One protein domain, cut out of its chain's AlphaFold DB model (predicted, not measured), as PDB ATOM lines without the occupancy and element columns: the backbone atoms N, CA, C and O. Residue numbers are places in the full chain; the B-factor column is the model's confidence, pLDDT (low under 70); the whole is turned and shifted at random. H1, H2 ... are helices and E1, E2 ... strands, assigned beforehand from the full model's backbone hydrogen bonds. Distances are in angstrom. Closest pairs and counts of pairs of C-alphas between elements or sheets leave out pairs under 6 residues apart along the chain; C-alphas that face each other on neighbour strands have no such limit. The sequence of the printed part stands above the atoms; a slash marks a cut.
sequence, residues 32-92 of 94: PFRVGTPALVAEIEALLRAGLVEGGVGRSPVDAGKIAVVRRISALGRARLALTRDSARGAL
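What this domain is: This is residues 32 to 92 of the 94 residues of an uncharacterized protein of Pseudorhodoferax sp. Leaf265 (UniProt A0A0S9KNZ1). A small three-stranded sheet has helix H1 packed slantwise over one face, and a second helix, H2, sticks out from one end of this body as an arm, free in residues 82 to 90. The arm makes much of the length: the C-alphas span 48 by 20 by 18 A, and without residues 82 to 92 the body spans 35 by 18 by 13 A. The printed part has 61 residues with two named helices and three named strands, in the order E1, H1, E2, E3, H2. The sheet runs E1, E3, E2, antiparallel throughout; the class is mixed, helices and strands, and the whole is loose, with a radius of gyration of the C-alphas of 14.2 A.

How they stand to each other: E1, residues 33 to 35, is an edge strand antiparallel to E3, residues 65 to 73, with N 33 and O 70 2.9 A apart, within hydrogen-bond range. H1, residues 38 to 49, is on the sheet at a height over the sheet of 8.0 A. It lies over E3 and E2, residues 53 to 60, slantwise to the strands, at 42 degrees to E3 on the local plane. The closest C-alphas of H1 and E3 are those of Val 41 and Ala 68, 5.4 A apart. E1, H1 and E2 form a split strand-helix-strand unit, two strands running the same way with E3 between them, and its crossover is right-handed. E2 and E3 form a hairpin, with N 58 and O 67 2.9 A apart, within hydrogen-bond range. H2, residues 75 to 90, only grazes the sheet with residues 75 to 81; its closest C-alpha pair with E2 is Val 53 and Gly 77, 6.2 A. H1 and H2 are apart. In both helices every O i to N i+4 pair is within hydrogen-bond range.

Where its parts are: E1 begins at C-alpha 33, (-0.139, -22.880, 101.807), and is 6.9 A long from first to last C-alpha. H1 measures 16.5 A, E2 20.1 A and E3 23.7 A. H2 measures 23.0 A and ends at C-alpha 90, (30.032, -20.019, 94.378).

The domain as a whole: The two C-alphas farthest apart are those of Pro 61 and Leu 92, 48.9 A. The printed part has no cut, and its four links between named elements are tight. The mean pLDDT of the printed part is 87.0, and residues 86 to 92 are under 70.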
ATOM      1  N   PRO A  32      -0.836 -23.095 106.606       91.19
ATOM      2  CA  PRO A  32      -0.870 -23.951 105.417       91.19
ATOM      3  C   PRO A  32      -0.959 -23.148 104.107       91.19
ATOM      4  O   PRO A  32      -1.805 -22.268 103.959       91.19
ATOM      5  N   PHE A  33      -0.127 -23.506 103.127       92.38
ATOM      6  CA  PHE A  33      -0.139 -22.880 101.807       92.38
ATOM      7  C   PHE A  33      -1.200 -23.556 100.932       92.38
ATOM      8  O   PHE A  33      -1.114 -24.755 100.660       92.38
ATOM      9  N   ARG A  34      -2.223 -22.798 100.529       92.31
ATOM     10  CA  ARG A  34      -3.395 -23.291  99.792       92.31
ATOM     11  C   ARG A  34      -3.479 -22.667  98.411       92.31
ATOM     12  O   ARG A  34      -3.378 -21.450  98.287       92.31
ATOM     13  N   VAL A  35      -3.700 -23.498  97.396       91.56
ATOM     14  CA  VAL A  35      -3.789 -23.059  95.999       91.56
ATOM     15  C   VAL A  35      -4.871 -23.838  95.258       91.56
ATOM     16  O   VAL A  35      -5.033 -25.039  95.472       91.56
ATOM     17  N   GLY A  36      -5.619 -23.146  94.400       91.31
ATOM     18  CA  GLY A  36      -6.708 -23.729  93.603       91.31
ATOM     19  C   GLY A  36      -6.564 -23.517  92.096       91.31
ATOM     20  O   GLY A  36      -7.358 -24.040  91.322       91.31
ATOM     21  N   THR A  37      -5.557 -22.761  91.647       90.88
ATOM     22  CA  THR A  37      -5.325 -22.559  90.215       90.88
ATOM     23  C   THR A  37      -4.774 -23.846  89.586       90.88
ATOM     24  O   THR A  37      -3.809 -24.401  90.115       90.88
ATOM     25  N   PRO A  38      -5.324 -24.330  88.453       90.12
ATOM     26  CA  PRO A  38      -4.956 -25.633  87.889       90.12
ATOM     27  C   PRO A  38      -3.455 -25.812  87.632       90.12
ATOM     28  O   PRO A  38      -2.906 -26.865  87.946       90.12
ATOM     29  N   ALA A  39      -2.789 -24.772  87.119       89.81
ATOM     30  CA  ALA A  39      -1.348 -24.786  86.875       89.81
ATOM     31  C   ALA A  39      -0.555 -24.995  88.174       89.81
ATOM     32  O   ALA A  39       0.253 -25.913  88.269       89.81
ATOM     33  N   LEU A  40      -0.860 -24.212  89.211       91.00
ATOM     34  CA  LEU A  40      -0.141 -24.292  90.480       91.00
ATOM     35  C   LEU A  40      -0.457 -25.588  91.230       91.00
ATOM     36  O   LEU A  40       0.412 -26.161  91.872       91.00
ATOM     37  N   VAL A  41      -1.686 -26.095  91.119       93.69
ATOM     38  CA  VAL A  41      -2.048 -27.416  91.652       93.69
ATOM     39  C   VAL A  41      -1.185 -28.509  91.017       93.69
ATOM     40  O   VAL A  41      -0.673 -29.353  91.751       93.69
ATOM     41  N   ALA A  42      -0.964 -28.477  89.699       92.75
ATOM     42  CA  ALA A  42      -0.104 -29.444  89.015       92.75
ATOM     43  C   ALA A  42       1.367 -29.354  89.470       92.75
ATOM     44  O   ALA A  42       2.021 -30.383  89.657       92.75
ATOM     45  N   GLU A  43       1.873 -28.144  89.722       93.88
ATOM     46  CA  GLU A  43       3.216 -27.924  90.276       93.88
ATOM     47  C   GLU A  43       3.344 -28.474  91.707       93.88
ATOM     48  O   GLU A  43       4.314 -29.167  92.026       93.88
ATOM     49  N   ILE A  44       2.342 -28.245  92.568       94.69
ATOM     50  CA  ILE A  44       2.321 -28.827  93.919       94.69
ATOM     51  C   ILE A  44       2.244 -30.358  93.859       94.69
ATOM     52  O   ILE A  44       2.907 -31.030  94.647       94.69
ATOM     53  N   GLU A  45       1.485 -30.935  92.925       95.00
ATOM     54  CA  GLU A  45       1.462 -32.390  92.719       95.00
ATOM     55  C   GLU A  45       2.836 -32.938  92.334       95.00
ATOM     56  O   GLU A  45       3.238 -33.987  92.842       95.00
ATOM     57  N   ALA A  46       3.579 -32.237  91.476       94.81
ATOM     58  CA  ALA A  46       4.941 -32.620  91.130       94.81
ATOM     59  C   ALA A  46       5.877 -32.556  92.353       94.81
ATOM     60  O   ALA A  46       6.613 -33.511  92.602       94.81
ATOM     61  N   LEU A  47       5.781 -31.505  93.177       95.06
ATOM     62  CA  LEU A  47       6.543 -31.385  94.426       95.06
ATOM     63  C   LEU A  47       6.206 -32.481  95.449       95.06
ATOM     64  O   LEU A  47       7.101 -32.979  96.135       95.06
ATOM     65  N   LEU A  48       4.929 -32.860  95.554       95.19
ATOM     66  CA  LEU A  48       4.468 -33.951  96.416       95.19
ATOM     67  C   LEU A  48       5.003 -35.302  95.931       95.19
ATOM     68  O   LEU A  48       5.529 -36.065  96.737       95.19
ATOM     69  N   ARG A  49       4.928 -35.583  94.622       95.19
ATOM     70  CA  ARG A  49       5.488 -36.812  94.025       95.19
ATOM     71  C   ARG A  49       7.002 -36.905  94.205       95.19
ATOM     72  O   ARG A  49       7.510 -37.992  94.444       95.19
ATOM     73  N   ALA A  50       7.703 -35.775  94.136       93.62
ATOM     74  CA  ALA A  50       9.139 -35.692  94.389       93.62
ATOM     75  C   ALA A  50       9.510 -35.762  95.887       93.62
ATOM     76  O   ALA A  50      10.691 -35.756  96.226       93.62
ATOM     77  N   GLY A  51       8.531 -35.781  96.801       95.31
ATOM     78  CA  GLY A  51       8.775 -35.810  98.247       95.31
ATOM     79  C   GLY A  51       9.404 -34.528  98.804       95.31
ATOM     80  O   GLY A  51       9.949 -34.536  99.908       95.31
ATOM     81  N   LEU A  52       9.348 -33.417  98.064       95.50
ATOM     82  CA  LEU A  52       9.953 -32.133  98.449       95.50
ATOM     83  C   LEU A  52       9.072 -31.346  99.426       95.50
ATOM     84  O   LEU A  52       9.556 -30.510 100.191       95.50
ATOM     85  N   VAL A  53       7.775 -31.634  99.438       96.31
ATOM     86  CA  VAL A  53       6.804 -31.007 100.335       96.31
ATOM     87  C   VAL A  53       5.884 -32.051 100.943       96.31
ATOM     88  O   VAL A  53       5.686 -33.130 100.392       96.31
ATOM     89  N   GLU A  54       5.292 -31.709 102.081       96.69
ATOM     90  CA  GLU A  54       4.281 -32.526 102.733       96.69
ATOM     91  C   GLU A  54       2.936 -31.814 102.712       96.69
ATOM     92  O   GLU A  54       2.806 -30.653 103.108       96.69
ATOM     93  N   GLY A  55       1.902 -32.526 102.279       94.81
ATOM     94  CA  GLY A  55       0.611 -31.926 101.992       94.81
ATOM     95  C   GLY A  55      -0.350 -32.934 101.389       94.81
ATOM     96  O   GLY A  55      -0.232 -34.132 101.640       94.81
ATOM     97  N   GLY A  56      -1.296 -32.432 100.611       94.81
ATOM     98  CA  GLY A  56      -2.239 -33.249  99.869       94.81
ATOM     99  C   GLY A  56      -2.978 -32.437  98.818       94.81
ATOM    100  O   GLY A  56      -3.001 -31.206  98.858       94.81
ATOM    101  N   VAL A  57      -3.592 -33.149  97.883       94.38
ATOM    102  CA  VAL A  57      -4.428 -32.574  96.830       94.38
ATOM    103  C   VAL A  57      -5.804 -33.208  96.920       94.38
ATOM    104  O   VAL A  57      -5.929 -34.410  97.140       94.38
ATOM    105  N   GLY A  58      -6.842 -32.393  96.797       92.19
ATOM    106  CA  GLY A  58      -8.224 -32.825  96.949       92.19
ATOM    107  C   GLY A  58      -9.177 -31.959  96.145       92.19
ATOM    108  O   GLY A  58      -8.758 -31.046  95.437       92.19
ATOM    109  N   ARG A  59     -10.475 -32.244  96.242       89.56
ATOM    110  CA  ARG A  59     -11.518 -31.345  95.738       89.56
ATOM    111  C   ARG A  59     -12.088 -30.542  96.892       89.56
ATOM    112  O   ARG A  59     -12.410 -31.116  97.929       89.56
ATOM    113  N   SER A  60     -12.229 -29.240  96.690       81.94
ATOM    114  CA  SER A  60     -12.934 -28.368  97.620       81.94
ATOM    115  C   SER A  60     -14.295 -28.012  97.034       81.94
ATOM    116  O   SER A  60     -14.348 -27.473  95.925       81.94
ATOM    117  N   PRO A  61     -15.398 -28.295  97.749       76.94
ATOM    118  CA  PRO A  61     -16.721 -27.844  97.333       76.94
ATOM    119  C   PRO A  61     -16.865 -26.318  97.435       76.94
ATOM    120  O   PRO A  61     -17.680 -25.748  96.722       76.94
ATOM    121  N   VAL A  62     -16.060 -25.660  98.278       78.56
ATOM    122  CA  VAL A  62     -16.080 -24.198  98.468       78.56
ATOM    123  C   VAL A  62     -15.356 -23.482  97.328       78.56
ATOM    124  O   VAL A  62     -15.831 -22.461  96.846       78.56
ATOM    125  N   ASP A  63     -14.241 -24.042  96.852       71.88
ATOM    126  CA  ASP A  63     -13.424 -23.443  95.785       71.88
ATOM    127  C   ASP A  63     -13.835 -23.913  94.376       71.88
ATOM    128  O   ASP A  63     -13.150 -23.619  93.400       71.88
ATOM    129  N   ALA A  64     -14.931 -24.681  94.269       72.56
ATOM    130  CA  ALA A  64     -15.464 -25.238  93.024       72.56
ATOM    131  C   ALA A  64     -14.406 -25.947  92.147       72.56
ATOM    132  O   ALA A  64     -14.417 -25.836  90.921       72.56
ATOM    133  N   GLY A  65     -13.473 -26.691  92.757       84.69
ATOM    134  CA  GLY A  65     -12.352 -27.244  91.998       84.69
ATOM    135  C   GLY A  65     -11.363 -28.111  92.768       84.69
ATOM    136  O   GLY A  65     -11.547 -28.460  93.939       84.69
ATOM    137  N   LYS A  66     -10.300 -28.500  92.055       91.69
ATOM    138  CA  LYS A  66      -9.148 -29.219  92.607       91.69
ATOM    139  C   LYS A  66      -8.270 -28.216  93.356       91.69
ATOM    140  O   LYS A  66      -7.886 -27.201  92.790       91.69
ATOM    141  N   ILE A  67      -7.950 -28.514  94.608       94.62
ATOM    142  CA  ILE A  67      -7.097 -27.691  95.461       94.62
ATOM    143  C   ILE A  67      -5.896 -28.496  95.938       94.62
ATOM    144  O   ILE A  67      -6.004 -29.693  96.212       94.62
ATOM    145  N   ALA A  68      -4.761 -27.827  96.086       95.12
ATOM    146  CA  ALA A  68      -3.581 -28.378  96.725       95.12
ATOM    147  C   ALA A  68      -3.287 -27.616  98.019       95.12
ATOM    148  O   ALA A  68      -3.398 -26.389  98.086       95.12
ATOM    149  N   VAL A  69      -2.926 -28.362  99.060       95.00
ATOM    150  CA  VAL A  69      -2.584 -27.825 100.374       95.00
ATOM    151  C   VAL A  69      -1.223 -28.353 100.778       95.00
ATOM    152  O   VAL A  69      -1.042 -29.560 100.941       95.00
ATOM    153  N   VAL A  70      -0.277 -27.448 100.998       96.38
ATOM    154  CA  VAL A  70       1.037 -27.765 101.553       96.38
ATOM    155  C   VAL A  70       1.052 -27.387 103.029       96.38
ATOM    156  O   VAL A  70       0.697 -26.272 103.406       96.38
ATOM    157  N   ARG A  71       1.456 -28.332 103.880       95.69
ATOM    158  CA  ARG A  71       1.561 -28.155 105.337       95.69
ATOM    159  C   ARG A  71       2.960 -27.734 105.766       95.69
ATOM    160  O   ARG A  71       3.083 -26.960 106.705       95.69
ATOM    161  N   ARG A  72       3.993 -28.258 105.102       95.56
ATOM    162  CA  ARG A  72       5.400 -27.892 105.313       95.56
ATOM    163  C   ARG A  72       6.271 -28.345 104.145       95.56
ATOM    164  O   ARG A  72       5.895 -29.248 103.400       95.56
ATOM    165  N   ILE A  73       7.463 -27.767 104.033       95.50
ATOM    166  CA  ILE A  73       8.540 -28.284 103.175       95.50
ATOM    167  C   ILE A  73       9.221 -29.458 103.895       95.50
ATOM    168  O   ILE A  73       9.492 -29.373 105.099       95.50
ATOM    169  N   SER A  74       9.487 -30.551 103.178       96.31
ATOM    170  CA  SER A  74      10.140 -31.738 103.740       96.31
ATOM    171  C   SER A  74      11.631 -31.485 104.018       96.31
ATOM    172  O   SER A  74      12.200 -30.471 103.606       96.31
ATOM    173  N   ALA A  75      12.301 -32.409 104.713       94.56
ATOM    174  CA  ALA A  75      13.756 -32.331 104.880       94.56
ATOM    175  C   ALA A  75      14.493 -32.350 103.525       94.56
ATOM    176  O   ALA A  75      15.423 -31.568 103.329       94.56
ATOM    177  N   LEU A  76      14.025 -33.169 102.575       94.38
ATOM    178  CA  LEU A  76      14.574 -33.242 101.220       94.38
ATOM    179  C   LEU A  76      14.375 -31.923 100.460       94.38
ATOM    180  O   LEU A  76      15.316 -31.414  99.854       94.38
ATOM    181  N   GLY A  77      13.182 -31.326 100.546       93.88
ATOM    182  CA  GLY A  77      12.905 -30.022  99.940       93.88
ATOM    183  C   GLY A  77      13.815 -28.920 100.477       93.88
ATOM    184  O   GLY A  77      14.369 -28.141  99.705       93.88
ATOM    185  N   ARG A  78      14.050 -28.893 101.795       93.00
ATOM    186  CA  ARG A  78      14.993 -27.942 102.403       93.00
ATOM    187  C   ARG A  78      16.434 -28.173 101.949       93.00
ATOM    188  O   ARG A  78      17.121 -27.203 101.648       93.00
ATOM    189  N   ALA A  79      16.881 -29.426 101.855       92.50
ATOM    190  CA  ALA A  79      18.213 -29.745 101.338       92.50
ATOM    191  C   ALA A  79      18.381 -29.278  99.881       92.50
ATOM    192  O   ALA A  79      19.392 -28.667  99.540       92.50
ATOM    193  N   ARG A  80      17.359 -29.474  99.036       90.81
ATOM    194  CA  ARG A  80      17.355 -28.995  97.644       90.81
ATOM    195  C   ARG A  80      17.449 -27.465  97.557       90.81
ATOM    196  O   ARG A  80      18.190 -26.939  96.725       90.81
ATOM    197  N   LEU A  81      16.746 -26.749  98.435       90.44
ATOM    198  CA  LEU A  81      16.828 -25.287  98.532       90.44
ATOM    199  C   LEU A  81      18.214 -24.802  98.981       90.44
ATOM    200  O   LEU A  81      18.698 -23.804  98.455       90.44
ATOM    201  N   ALA A  82      18.854 -25.499  99.922       88.06
ATOM    202  CA  ALA A  82      20.192 -25.152 100.398       88.06
ATOM    203  C   ALA A  82      21.241 -25.307  99.286       88.06
ATOM    204  O   ALA A  82      21.874 -24.328  98.903       88.06
ATOM    205  N   LEU A  83      21.312 -26.491  98.666       85.06
ATOM    206  CA  LEU A  83      22.292 -26.795  97.615       85.06
ATOM    207  C   LEU A  83      22.245 -25.792  96.455       85.06
ATOM    208  O   LEU A  83      23.276 -25.383  95.933       85.06
ATOM    209  N   THR A  84      21.047 -25.351  96.074       78.88
ATOM    210  CA  THR A  84      20.874 -24.401  94.966       78.88
ATOM    211  C   THR A  84      21.185 -22.952  95.346       78.88
ATOM    212  O   THR A  84      21.491 -22.152  94.462       78.88
ATOM    213  N   ARG A  85      21.129 -22.585  96.635       71.81
ATOM    214  CA  ARG A  85      21.620 -21.283  97.121       71.81
ATOM    215  C   ARG A  85      23.144 -21.235  97.126       71.81
ATOM    216  O   ARG A  85      23.709 -20.227  96.706       71.81
ATOM    217  N   ASP A  86      23.791 -22.314  97.556       62.25
ATOM    218  CA  ASP A  86      25.251 -22.400  97.604       62.25
ATOM    219  C   ASP A  86      25.868 -22.407  96.197       62.25
ATOM    220  O   ASP A  86      26.830 -21.683  95.946       62.25
ATOM    221  N   SER A  87      25.254 -23.108  95.231       58.38
ATOM    222  CA  SER A  87      25.692 -23.058  93.827       58.38
ATOM    223  C   SER A  87      25.611 -21.654  93.212       58.38
ATOM    224  O   SER A  87      26.466 -21.292  92.410       58.38
ATOM    225  N   ALA A  88      24.618 -20.843  93.593       58.31
ATOM    226  CA  ALA A  88      24.498 -19.467  93.106       58.31
ATOM    227  C   ALA A  88      25.540 -18.522  93.730       58.31
ATOM    228  O   ALA A  88      25.964 -17.567  93.084       58.31
ATOM    229  N   ARG A  89      25.966 -18.784  94.974       54.75
ATOM    230  CA  ARG A  89      27.014 -18.001  95.646       54.75
ATOM    231  C   ARG A  89      28.412 -18.327  95.124       54.75
ATOM    232  O   ARG A  89      29.173 -17.403  94.874       54.75
ATOM    233  N   GLY A  90      28.722 -19.604  94.897       53.72
ATOM    234  CA  GLY A  90      30.032 -20.019  94.378       53.72
ATOM    235  C   GLY A  90      30.319 -19.572  92.937       53.72
ATOM    236  O   GLY A  90      31.477 -19.493  92.545       53.72
ATOM    237  N   ALA A  91      29.286 -19.245  92.153       55.12
ATOM    238  CA  ALA A  91      29.428 -18.779  90.772       55.12
ATOM    239  C   ALA A  91      29.822 -17.293  90.638       55.12
ATOM    240  O   ALA A  91      30.120 -16.848  89.534       55.12
ATOM    241  N   LEU A  92      29.804 -16.520  91.731       53.50
ATOM    242  CA  LEU A  92      30.147 -15.091  91.740       53.50
ATOM    243  C   LEU A  92      31.557 -14.804  92.289       53.50
ATOM    244  O   LEU A  92      31.960 -13.646  92.319       53.50
TER     245      LEU A  92